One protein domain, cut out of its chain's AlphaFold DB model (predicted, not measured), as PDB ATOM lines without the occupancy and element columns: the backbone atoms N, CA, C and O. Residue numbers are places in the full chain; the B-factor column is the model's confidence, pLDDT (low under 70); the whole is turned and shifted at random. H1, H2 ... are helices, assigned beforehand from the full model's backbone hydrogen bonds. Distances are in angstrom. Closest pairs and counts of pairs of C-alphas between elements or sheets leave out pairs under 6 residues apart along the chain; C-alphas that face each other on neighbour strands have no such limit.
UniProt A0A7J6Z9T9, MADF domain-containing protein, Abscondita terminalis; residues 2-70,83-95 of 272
ATOM      1  N   GLU A   2     -35.166 -17.191 -32.770       74.19
ATOM      2  CA  GLU A   2     -36.460 -17.017 -33.449       74.19
ATOM      3  C   GLU A   2     -37.586 -16.451 -32.564       74.19
ATOM      4  O   GLU A   2     -38.249 -15.497 -32.957       74.19
ATOM      5  N   TRP A   3     -37.696 -16.905 -31.310       88.56
ATOM      6  CA  TRP A   3     -38.711 -16.415 -30.363       88.56
ATOM      7  C   TRP A   3     -38.684 -14.892 -30.142       88.56
ATOM      8  O   TRP A   3     -39.713 -14.265 -29.922       88.56
ATOM      9  N   SER A   4     -37.503 -14.267 -30.222       92.44
ATOM     10  CA  SER A   4     -37.380 -12.813 -30.051       92.44
ATOM     11  C   SER A   4     -37.904 -12.029 -31.249       92.44
ATOM     12  O   SER A   4     -38.419 -10.938 -31.050       92.44
ATOM     13  N   LEU A   5     -37.787 -12.566 -32.467       93.75
ATOM     14  CA  LEU A   5     -38.345 -11.927 -33.658       93.75
ATOM     15  C   LEU A   5     -39.870 -12.033 -33.642       93.75
ATOM     16  O   LEU A   5     -40.535 -11.013 -33.742       93.75
ATOM     17  N   VAL A   6     -40.404 -13.226 -33.363       94.25
ATOM     18  CA  VAL A   6     -41.852 -13.449 -33.222       94.25
ATOM     19  C   VAL A   6     -42.461 -12.521 -32.165       94.25
ATOM     20  O   VAL A   6     -43.487 -11.892 -32.405       94.25
ATOM     21  N   LEU A   7     -41.802 -12.358 -31.012       95.12
ATOM     22  CA  LEU A   7     -42.250 -11.421 -29.981       95.12
ATOM     23  C   LEU A   7     -42.332  -9.971 -30.494       95.12
ATOM     24  O   LEU A   7     -43.283  -9.260 -30.172       95.12
ATOM     25  N   ILE A   8     -41.352  -9.526 -31.285       96.00
ATOM     26  CA  ILE A   8     -41.355  -8.174 -31.861       96.00
ATOM     27  C   ILE A   8     -42.519  -8.017 -32.849       96.00
ATOM     28  O   ILE A   8     -43.171  -6.974 -32.836       96.00
ATOM     29  N   ASP A   9     -42.815  -9.049 -33.642       94.62
ATOM     30  CA  ASP A   9     -43.918  -9.046 -34.608       94.62
ATOM     31  C   ASP A   9     -45.270  -8.850 -33.931       94.62
ATOM     32  O   ASP A   9     -46.092  -8.060 -34.395       94.62
ATOM     33  N   TYR A  10     -45.503  -9.544 -32.817       94.62
ATOM     34  CA  TYR A  10     -46.719  -9.342 -32.040       94.62
ATOM     35  C   TYR A  10     -46.723  -7.983 -31.353       94.62
ATOM     36  O   TYR A  10     -47.736  -7.295 -31.400       94.62
ATOM     37  N   TYR A  11     -45.602  -7.550 -30.777       95.69
ATOM     38  CA  TYR A  11     -45.521  -6.260 -30.093       95.69
ATOM     39  C   TYR A  11     -45.841  -5.069 -31.010       95.69
ATOM     40  O   TYR A  11     -46.509  -4.127 -30.585       95.69
ATOM     41  N   GLU A  12     -45.413  -5.116 -32.274       94.69
ATOM     42  CA  GLU A  12     -45.725  -4.086 -33.271       94.69
ATOM     43  C   GLU A  12     -47.240  -3.925 -33.491       94.69
ATOM     44  O   GLU A  12     -47.720  -2.793 -33.580       94.69
ATOM     45  N   LYS A  13     -48.006  -5.028 -33.481       94.12
ATOM     46  CA  LYS A  13     -49.469  -5.028 -33.687       94.12
ATOM     47  C   LYS A  13     -50.248  -4.285 -32.597       94.12
ATOM     48  O   LYS A  13     -51.389  -3.902 -32.837       94.12
ATOM     49  N   TYR A  14     -49.652  -4.055 -31.425       94.44
ATOM     50  CA  TYR A  14     -50.289  -3.363 -30.301       94.44
ATOM     51  C   TYR A  14     -49.748  -1.929 -30.146       94.44
ATOM     52  O   TYR A  14     -48.933  -1.665 -29.253       94.44
ATOM     53  N   PRO A  15     -50.219  -0.948 -30.946       92.44
ATOM     54  CA  PRO A  15     -49.729   0.435 -30.896       92.44
ATOM     55  C   PRO A  15     -49.960   1.101 -29.537       92.44
ATOM     56  O   PRO A  15     -49.206   1.993 -29.156       92.44
ATOM     57  N   VAL A  16     -50.941   0.639 -28.757       94.88
ATOM     58  CA  VAL A  16     -51.165   1.092 -27.375       94.88
ATOM     59  C   VAL A  16     -49.929   0.925 -26.478       94.88
ATOM     60  O   VAL A  16     -49.733   1.711 -25.547       94.88
ATOM     61  N   LEU A  17     -49.069  -0.060 -26.765       94.25
ATOM     62  CA  LEU A  17     -47.871  -0.342 -25.975       94.25
ATOM     63  C   LEU A  17     -46.712   0.601 -26.302       94.25
ATOM     64  O   LEU A  17     -45.948   0.953 -25.398       94.25
ATOM     65  N   TRP A  18     -46.573   1.022 -27.560       93.00
ATOM     66  CA  TRP A  18     -45.349   1.666 -28.040       93.00
ATOM     67  C   TRP A  18     -45.538   3.027 -28.709       93.00
ATOM     68  O   TRP A  18     -44.586   3.807 -28.706       93.00
ATOM     69  N   ASN A  19     -46.726   3.341 -29.230       91.06
ATOM     70  CA  ASN A  19     -46.999   4.562 -29.984       91.06
ATOM     71  C   ASN A  19     -47.606   5.660 -29.083       91.06
ATOM     72  O   ASN A  19     -48.772   5.545 -28.696       91.06
ATOM     73  N   PRO A  20     -46.882   6.762 -28.799       89.38
ATOM     74  CA  PRO A  20     -47.391   7.873 -27.990       89.38
ATOM     75  C   PRO A  20     -48.591   8.602 -28.602       89.38
ATOM     76  O   PRO A  20     -49.343   9.249 -27.881       89.38
ATOM     77  N   ARG A  21     -48.784   8.500 -29.925       88.12
ATOM     78  CA  ARG A  21     -49.902   9.125 -30.652       88.12
ATOM     79  C   ARG A  21     -51.207   8.339 -30.508       88.12
ATOM     80  O   ARG A  21     -52.257   8.826 -30.914       88.12
ATOM     81  N   HIS A  22     -51.161   7.123 -29.964       90.44
ATOM     82  CA  HIS A  22     -52.347   6.299 -29.783       90.44
ATOM     83  C   HIS A  22     -53.227   6.838 -28.643       90.44
ATOM     84  O   HIS A  22     -52.734   7.105 -27.547       90.44
ATOM     85  N   GLN A  23     -54.544   6.916 -28.863       92.19
ATOM     86  CA  GLN A  23     -55.505   7.497 -27.909       92.19
ATOM     87  C   GLN A  23     -55.410   6.911 -26.490       92.19
ATOM     88  O   GLN A  23     -55.536   7.624 -25.500       92.19
ATOM     89  N   PHE A  24     -55.137   5.607 -26.377       93.69
ATOM     90  CA  PHE A  24     -55.058   4.904 -25.094       93.69
ATOM     91  C   PHE A  24     -53.629   4.715 -24.586       93.69
ATOM     92  O   PHE A  24     -53.425   3.959 -23.640       93.69
ATOM     93  N   TYR A  25     -52.634   5.386 -25.174       91.31
ATOM     94  CA  TYR A  25     -51.238   5.232 -24.760       91.31
ATOM     95  C   TYR A  25     -51.020   5.565 -23.275       91.31
ATOM     96  O   TYR A  25     -50.244   4.899 -22.593       91.31
ATOM     97  N   TYR A  26     -51.721   6.559 -22.734       91.25
ATOM     98  CA  TYR A  26     -51.593   6.932 -21.320       91.25
ATOM     99  C   TYR A  26     -52.472   6.091 -20.378       91.25
ATOM    100  O   TYR A  26     -52.309   6.160 -19.162       91.25
ATOM    101  N   SER A  27     -53.373   5.260 -20.911       95.06
ATOM    102  CA  SER A  27     -54.258   4.428 -20.095       95.06
ATOM    103  C   SER A  27     -53.541   3.165 -19.614       95.06
ATOM    104  O   SER A  27     -53.202   2.277 -20.399       95.06
ATOM    105  N   LYS A  28     -53.335   3.064 -18.295       94.25
ATOM    106  CA  LYS A  28     -52.672   1.914 -17.660       94.25
ATOM    107  C   LYS A  28     -53.451   0.613 -17.864       94.25
ATOM    108  O   LYS A  28     -52.844  -0.409 -18.164       94.25
ATOM    109  N   ASN A  29     -54.777   0.670 -17.747       96.00
ATOM    110  CA  ASN A  29     -55.636  -0.508 -17.864       96.00
ATOM    111  C   ASN A  29     -55.543  -1.094 -19.275       96.00
ATOM    112  O   ASN A  29     -55.186  -2.253 -19.429       96.00
ATOM    113  N   LYS A  30     -55.681  -0.252 -20.307       96.38
ATOM    114  CA  LYS A  30     -55.572  -0.690 -21.708       96.38
ATOM    115  C   LYS A  30     -54.190  -1.232 -22.073       96.38
ATOM    116  O   LYS A  30     -54.084  -2.124 -22.905       96.38
ATOM    117  N   LYS A  31     -53.127  -0.714 -21.452       95.38
ATOM    118  CA  LYS A  31     -51.780  -1.275 -21.608       95.38
ATOM    119  C   LYS A  31     -51.653  -2.654 -20.972       95.38
ATOM    120  O   LYS A  31     -50.998  -3.510 -21.556       95.38
ATOM    121  N   ASN A  32     -52.230  -2.860 -19.792       95.94
ATOM    122  CA  ASN A  32     -52.220  -4.169 -19.143       95.94
ATOM    123  C   ASN A  32     -53.015  -5.189 -19.962       95.94
ATOM    124  O   ASN A  32     -52.455  -6.233 -20.271       95.94
ATOM    125  N   ASP A  33     -54.219  -4.825 -20.414       96.06
ATOM    126  CA  ASP A  33     -55.053  -5.673 -21.275       96.06
ATOM    127  C   ASP A  33     -54.274  -6.127 -22.523       96.06
ATOM    128  O   ASP A  33     -54.202  -7.316 -22.819       96.06
ATOM    129  N   ALA A  34     -53.590  -5.197 -23.200       96.69
ATOM    130  CA  ALA A  34     -52.782  -5.508 -24.381       96.69
ATOM    131  C   ALA A  34     -51.573  -6.412 -24.078       96.69
ATOM    132  O   ALA A  34     -51.191  -7.240 -24.904       96.69
ATOM    133  N   TRP A  35     -50.951  -6.270 -22.904       96.69
ATOM    134  CA  TRP A  35     -49.891  -7.186 -22.481       96.69
ATOM    135  C   TRP A  35     -50.422  -8.592 -22.209       96.69
ATOM    136  O   TRP A  35     -49.740  -9.559 -22.544       96.69
ATOM    137  N   ASP A  36     -51.611  -8.702 -21.622       95.81
ATOM    138  CA  ASP A  36     -52.238  -9.987 -21.320       95.81
ATOM    139  C   ASP A  36     -52.741 -10.681 -22.595       95.81
ATOM    140  O   ASP A  36     -52.619 -11.898 -22.721       95.81
ATOM    141  N   GLU A  37     -53.244  -9.932 -23.580       95.62
ATOM    142  CA  GLU A  37     -53.566 -10.455 -24.917       95.62
ATOM    143  C   GLU A  37     -52.321 -10.994 -25.629       95.62
ATOM    144  O   GLU A  37     -52.317 -12.127 -26.113       95.62
ATOM    145  N   LEU A  38     -51.225 -10.233 -25.613       95.06
ATOM    146  CA  LEU A  38     -49.951 -10.667 -26.187       95.06
ATOM    147  C   LEU A  38     -49.396 -11.914 -25.471       95.06
ATOM    148  O   LEU A  38     -48.799 -12.782 -26.109       95.06
ATOM    149  N   ALA A  39     -49.616 -12.024 -24.159       94.75
ATOM    150  CA  ALA A  39     -49.219 -13.180 -23.362       94.75
ATOM    151  C   ALA A  39     -50.008 -14.449 -23.690       94.75
ATOM    152  O   ALA A  39     -49.411 -15.523 -23.806       94.75
ATOM    153  N   LYS A  40     -51.317 -14.316 -23.922       94.31
ATOM    154  CA  LYS A  40     -52.178 -15.417 -24.379       94.31
ATOM    155  C   LYS A  40     -51.743 -15.937 -25.746       94.31
ATOM    156  O   LYS A  40     -51.589 -17.142 -25.911       94.31
ATOM    157  N   GLU A  41     -51.470 -15.034 -26.681       92.38
ATOM    158  CA  GLU A  41     -51.068 -15.384 -28.049       92.38
ATOM    159  C   GLU A  41     -49.746 -16.171 -28.088       92.38
ATOM    160  O   GLU A  41     -49.591 -17.125 -28.846       92.38
ATOM    161  N   LEU A  42     -48.794 -15.808 -27.222       90.31
ATOM    162  CA  LEU A  42     -47.506 -16.496 -27.094       90.31
ATOM    163  C   LEU A  42     -47.518 -17.644 -26.071       90.31
ATOM    164  O   LEU A  42     -46.476 -18.267 -25.858       90.31
ATOM    165  N   SER A  43     -48.666 -17.915 -25.434       91.69
ATOM    166  CA  SER A  43     -48.842 -18.940 -24.394       91.69
ATOM    167  C   SER A  43     -47.770 -18.887 -23.293       91.69
ATOM    168  O   SER A  43     -47.231 -19.909 -22.872       91.69
ATOM    169  N   CYS A  44     -47.418 -17.680 -22.848       89.94
ATOM    170  CA  CYS A  44     -46.365 -17.441 -21.860       89.94
ATOM    171  C   CYS A  44     -46.847 -16.489 -20.764       89.94
ATOM    172  O   CYS A  44     -47.828 -15.772 -20.921       89.94
ATOM    173  N   ASP A  45     -46.115 -16.446 -19.656       95.44
ATOM    174  CA  ASP A  45     -46.396 -15.511 -18.572       95.44
ATOM    175  C   ASP A  45     -46.159 -14.042 -18.991       95.44
ATOM    176  O   ASP A  45     -45.139 -13.690 -19.605       95.44
ATOM    177  N   THR A  46     -47.093 -13.168 -18.601       94.12
ATOM    178  CA  THR A  46     -47.069 -11.731 -18.899       94.12
ATOM    179  C   THR A  46     -45.772 -11.074 -18.418       94.12
ATOM    180  O   THR A  46     -45.202 -10.227 -19.118       94.12
ATOM    181  N   GLN A  47     -45.265 -11.449 -17.238       94.06
ATOM    182  CA  GLN A  47     -44.052 -10.845 -16.684       94.06
ATOM    183  C   GLN A  47     -42.802 -11.260 -17.470       94.06
ATOM    184  O   GLN A  47     -41.929 -10.430 -17.742       94.06
ATOM    185  N   THR A  48     -42.734 -12.517 -17.895       93.12
ATOM    186  CA  THR A  48     -41.638 -13.061 -18.709       93.12
ATOM    187  C   THR A  48     -41.517 -12.335 -20.048       93.12
ATOM    188  O   THR A  48     -40.426 -11.905 -20.443       93.12
ATOM    189  N   ILE A  49     -42.648 -12.116 -20.718       94.88
ATOM    190  CA  ILE A  49     -42.723 -11.371 -21.977       94.88
ATOM    191  C   ILE A  49     -42.298  -9.917 -21.780       94.88
ATOM    192  O   ILE A  49     -41.453  -9.417 -22.530       94.88
ATOM    193  N   LYS A  50     -42.820  -9.244 -20.745       95.31
ATOM    194  CA  LYS A  50     -42.427  -7.867 -20.402       95.31
ATOM    195  C   LYS A  50     -40.922  -7.766 -20.174       95.31
ATOM    196  O   LYS A  50     -40.272  -6.887 -20.737       95.31
ATOM    197  N   ASN A  51     -40.350  -8.684 -19.398       95.81
ATOM    198  CA  ASN A  51     -38.918  -8.719 -19.110       95.81
ATOM    199  C   ASN A  51     -38.090  -8.920 -20.386       95.81
ATOM    200  O   ASN A  51     -37.122  -8.184 -20.617       95.81
ATOM    201  N   LYS A  52     -38.487  -9.861 -21.255       94.88
ATOM    202  CA  LYS A  52     -37.794 -10.079 -22.529       94.88
ATOM    203  C   LYS A  52     -37.875  -8.851 -23.425       94.88
ATOM    204  O   LYS A  52     -36.851  -8.415 -23.955       94.88
ATOM    205  N   MET A  53     -39.064  -8.274 -23.565       96.00
ATOM    206  CA  MET A  53     -39.266  -7.105 -24.409       96.00
ATOM    207  C   MET A  53     -38.488  -5.895 -23.877       96.00
ATOM    208  O   MET A  53     -37.852  -5.182 -24.650       96.00
ATOM    209  N   ASN A  54     -38.426  -5.707 -22.556       95.69
ATOM    210  CA  ASN A  54     -37.610  -4.666 -21.928       95.69
ATOM    211  C   ASN A  54     -36.110  -4.848 -22.207       95.69
ATOM    212  O   ASN A  54     -35.419  -3.866 -22.496       95.69
ATOM    213  N   SER A  55     -35.613  -6.088 -22.179       95.94
ATOM    214  CA  SER A  55     -34.228  -6.415 -22.548       95.94
ATOM    215  C   SER A  55     -33.939  -6.104 -24.028       95.94
ATOM    216  O   SER A  55     -32.924  -5.470 -24.349       95.94
ATOM    217  N   LEU A  56     -34.867  -6.453 -24.929       95.56
ATOM    218  CA  LEU A  56     -34.783  -6.128 -26.359       95.56
ATOM    219  C   LEU A  56     -34.797  -4.613 -26.597       95.56
ATOM    220  O   LEU A  56     -33.933  -4.096 -27.303       95.56
ATOM    221  N   LEU A  57     -35.704  -3.876 -25.951       94.12
ATOM    222  CA  LEU A  57     -35.765  -2.413 -26.023       94.12
ATOM    223  C   LEU A  57     -34.504  -1.753 -25.447       94.12
ATOM    224  O   LEU A  57     -34.041  -0.739 -25.967       94.12
ATOM    225  N   GLY A  58     -33.927  -2.310 -24.376       93.81
ATOM    226  CA  GLY A  58     -32.628  -1.890 -23.840       93.81
ATOM    227  C   GLY A  58     -31.523  -1.991 -24.889       93.81
ATOM    228  O   GLY A  58     -30.854  -0.999 -25.185       93.81
ATOM    229  N   SER A  59     -31.414  -3.160 -25.522       93.19
ATOM    230  CA  SER A  59     -30.459  -3.406 -26.605       93.19
ATOM    231  C   SER A  59     -30.698  -2.474 -27.796       93.19
ATOM    232  O   SER A  59     -29.759  -1.844 -28.279       93.19
ATOM    233  N   PHE A  60     -31.953  -2.299 -28.219       91.94
ATOM    234  CA  PHE A  60     -32.325  -1.411 -29.321       91.94
ATOM    235  C   PHE A  60     -31.925   0.045 -29.060       91.94
ATOM    236  O   PHE A  60     -31.326   0.678 -29.926       91.94
ATOM    237  N   ARG A  61     -32.174   0.569 -27.851       91.06
ATOM    238  CA  ARG A  61     -31.758   1.927 -27.453       91.06
ATOM    239  C   ARG A  61     -30.241   2.112 -27.551       91.06
ATOM    240  O   ARG A  61     -29.787   3.135 -28.065       91.06
ATOM    241  N   ALA A  62     -29.465   1.115 -27.124       89.06
ATOM    242  CA  ALA A  62     -28.009   1.133 -27.246       89.06
ATOM    243  C   ALA A  62     -27.534   1.079 -28.712       89.06
ATOM    244  O   ALA A  62     -26.551   1.727 -29.064       89.06
ATOM    245  N   GLN A  63     -28.228   0.343 -29.586       88.81
ATOM    246  CA  GLN A  63     -27.921   0.338 -31.022       88.81
ATOM    247  C   GLN A  63     -28.311   1.665 -31.697       88.81
ATOM    248  O   GLN A  63     -27.528   2.203 -32.480       88.81
ATOM    249  N   LYS A  64     -29.469   2.243 -31.345       84.44
ATOM    250  CA  LYS A  64     -29.937   3.550 -31.845       84.44
ATOM    251  C   LYS A  64     -28.952   4.671 -31.498       84.44
ATOM    252  O   LYS A  64     -28.660   5.513 -32.345       84.44
ATOM    253  N   SER A  65     -28.399   4.682 -30.281       79.31
ATOM    254  CA  SER A  65     -27.428   5.708 -29.871       79.31
ATOM    255  C   SER A  65     -26.089   5.603 -30.612       79.31
ATOM    256  O   SER A  65     -25.483   6.633 -30.901       79.31
ATOM    257  N   LYS A  66     -25.647   4.394 -30.992       78.00
ATOM    258  CA  LYS A  66     -24.456   4.195 -31.839       78.00
ATOM    259  C   LYS A  66     -24.646   4.773 -33.240       78.00
ATOM    260  O   LYS A  66     -23.750   5.457 -33.722       78.00
ATOM    261  N   GLY A  67     -25.824   4.582 -33.839       70.00
ATOM    262  CA  GLY A  67     -26.145   5.148 -35.154       70.00
ATOM    263  C   GLY A  67     -26.180   6.677 -35.182       70.00
ATOM    264  O   GLY A  67     -25.749   7.280 -36.155       70.00
ATOM    265  N   LYS A  68     -26.608   7.333 -34.095       62.59
ATOM    266  CA  LYS A  68     -26.538   8.804 -33.991       62.59
ATOM    267  C   LYS A  68     -25.095   9.322 -33.930       62.59
ATOM    268  O   LYS A  68     -24.806  10.373 -34.489       62.59
ATOM    269  N   LYS A  69     -24.180   8.583 -33.290       55.66
ATOM    270  CA  LYS A  69     -22.760   8.965 -33.178       55.66
ATOM    271  C   LYS A  69     -22.014   8.877 -34.511       55.66
ATOM    272  O   LYS A  69     -21.119   9.675 -34.745       55.66
ATOM    273  N   THR A  70     -22.393   7.950 -35.393       55.94
ATOM    274  CA  THR A  70     -21.769   7.801 -36.723       55.94
ATOM    275  C   THR A  70     -22.215   8.857 -37.735       55.94
ATOM    276  O   THR A  70     -21.585   8.997 -38.775       55.94
ATOM    277  N   SER A  83     -27.805  -1.028 -38.023       80.19
ATOM    278  CA  SER A  83     -27.062  -1.892 -37.098       80.19
ATOM    279  C   SER A  83     -27.113  -3.349 -37.573       80.19
ATOM    280  O   SER A  83     -28.161  -3.834 -37.995       80.19
ATOM    281  N   LYS A  84     -25.996  -4.076 -37.426       85.25
ATOM    282  CA  LYS A  84     -25.903  -5.526 -37.697       85.25
ATOM    283  C   LYS A  84     -26.675  -6.385 -36.685       85.25
ATOM    284  O   LYS A  84     -26.712  -7.605 -36.817       85.25
ATOM    285  N   TRP A  85     -27.237  -5.786 -35.633       90.69
ATOM    286  CA  TRP A  85     -27.966  -6.525 -34.607       90.69
ATOM    287  C   TRP A  85     -29.231  -7.172 -35.187       90.69
ATOM    288  O   TRP A  85     -30.047  -6.496 -35.806       90.69
ATOM    289  N   PHE A  86     -29.406  -8.476 -34.944       92.06
ATOM    290  CA  PHE A  86     -30.407  -9.313 -35.624       92.06
ATOM    291  C   PHE A  86     -31.850  -8.785 -35.530       92.06
ATOM    292  O   PHE A  86     -32.627  -8.946 -36.464       92.06
ATOM    293  N   ALA A  87     -32.208  -8.128 -34.424       91.75
ATOM    294  CA  ALA A  87     -33.545  -7.581 -34.194       91.75
ATOM    295  C   ALA A  87     -33.702  -6.114 -34.642       91.75
ATOM    296  O   ALA A  87     -34.815  -5.592 -34.648       91.75
ATOM    297  N   PHE A  88     -32.620  -5.433 -35.037       90.75
ATOM    298  CA  PHE A  88     -32.645  -3.996 -35.326       90.75
ATOM    299  C   PHE A  88     -33.586  -3.653 -36.482       90.75
ATOM    300  O   PHE A  88     -34.422  -2.763 -36.344       90.75
ATOM    301  N   LYS A  89     -33.501  -4.408 -37.587       89.62
ATOM    302  CA  LYS A  89     -34.386  -4.235 -38.750       89.62
ATOM    303  C   LYS A  89     -35.853  -4.421 -38.366       89.62
ATOM    304  O   LYS A  89     -36.704  -3.679 -38.841       89.62
ATOM    305  N   ARG A  90     -36.152  -5.382 -37.487       92.81
ATOM    306  CA  ARG A  90     -37.532  -5.676 -37.091       92.81
ATOM    307  C   ARG A  90     -38.122  -4.631 -36.149       92.81
ATOM    308  O   ARG A  90     -39.318  -4.386 -36.206       92.81
ATOM    309  N   MET A  91     -37.287  -3.978 -35.343       92.31
ATOM    310  CA  MET A  91     -37.673  -2.910 -34.410       92.31
ATOM    311  C   MET A  91     -37.622  -1.502 -35.033       92.31
ATOM    312  O   MET A  91     -37.701  -0.507 -34.313       92.31
ATOM    313  N   HIS A  92     -37.489  -1.394 -36.360       89.31
ATOM    314  CA  HIS A  92     -37.349  -0.115 -37.065       89.31
ATOM    315  C   HIS A  92     -38.566   0.811 -36.888       89.31
ATOM    316  O   HIS A  92     -38.392   2.024 -36.827       89.31
ATOM    317  N   PHE A  93     -39.775   0.262 -36.707       89.81
ATOM    318  CA  PHE A  93     -41.007   1.027 -36.442       89.81
ATOM    319  C   PHE A  93     -40.939   1.907 -35.174       89.81
ATOM    320  O   PHE A  93     -41.760   2.798 -34.982       89.81
ATOM    321  N   LEU A  94     -39.948   1.688 -34.301       90.19
ATOM    322  CA  LEU A  94     -39.711   2.492 -33.100       90.19
ATOM    323  C   LEU A  94     -38.820   3.724 -33.342       90.19
ATOM    324  O   LEU A  94     -38.552   4.476 -32.397       90.19
ATOM    325  N   LEU A  95     -38.282   3.918 -34.551       84.12
ATOM    326  CA  LEU A  95     -37.385   5.041 -34.841       84.12
ATOM    327  C   LEU A  95     -38.129   6.381 -34.881       84.12
ATOM    328  O   LEU A  95     -37.638   7.317 -34.245       84.12
TER     329      LEU A  95
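What this domain is: This is residues 2 to 70 and 83 to 95 of the 272 residues of the protein "MADF domain-containing protein" of Abscondita terminalis (UniProt A0A7J6Z9T9). One long straight helix, H4, runs along one side of the model and makes most of its longest axis, with H1 crossing it at about a right angle. H3 makes a corner with the first end of H4, while the short helices H2 and H5 lie on the same side of H4 as H1, H2 packed on H3 and H5 near H4. The printed part has 82 residues with five named helices, in the order H1, H2, H3, H4, H5, and no named strand; its class is all helix. It is compact, with a radius of gyration of the C-alphas of 13.2 A and spans of 39 by 29 by 17 A.

Where its parts are: H1 holds residues 2 to 13 and is 17.7 A long, beginning at C-alpha 2 at (-36.460, -17.017, -33.449). H2 holds residues 15 to 18. H3, residues 28 to 41, is 20.2 A long. H4, residues 46 to 70, is 36.6 A long and runs from C-alpha 46 at (-47.069, -11.731, -18.899) to C-alpha 70 at (-21.769, 7.801, -36.723). H5 holds residues 92 to 95, and C-alpha 95 is at (-37.385, 5.041, -34.841).

How they stand to each other: H1 is close to H4 but not clearly touching, about perpendicular at 88 degrees; their closest C-alphas, those of Leu 7 and Met 53, are 7.7 A apart. H1 is also close to H3 but not clearly touching, at a steep tilt of 42 degrees, opposite ways, with the C-alphas of Tyr 10 and Leu 38 closest at 6.8 A. H2 touches residues 30 to 35 of H3; the closest C-alphas, those of Leu 17 and Lys 31, are 5.9 A apart. Residues 35 to 39 of H3 touch residues 46 to 50 of H4, about perpendicular at 77 degrees, and the C-alphas of Ala 39 and Thr 46 come closest at 5.2 A. H5 is close to H1 but not clearly touching, with the C-alphas of Glu 12 and Phe 93 closest at 7.6 A. H4 and H5 are near each other, with 9 pairs of C-alphas within 10 A and the closest pair at 8.2 A. H2 and H4 are apart, as are H3 and H5. In H3 and H4 every O i to N i+4 pair is within hydrogen-bond range, in H1 7 of 8 are, and H2 and H5 are too short for such a pair.

The domain as a whole: The C-alphas of Lys 40 and Thr 70, the two farthest apart, are 40.2 A apart. Residues 71 to 82 are not printed, and C-alphas 70 and 83 are 11.1 A apart across this cut, in the link from H4 to H5. Of the links that are printed whole, H1 to H2 and H3 to H4 are tight and H2 to H3 is short. The mean pLDDT of the printed part is 90.7, and residues 68 to 70 are under 70.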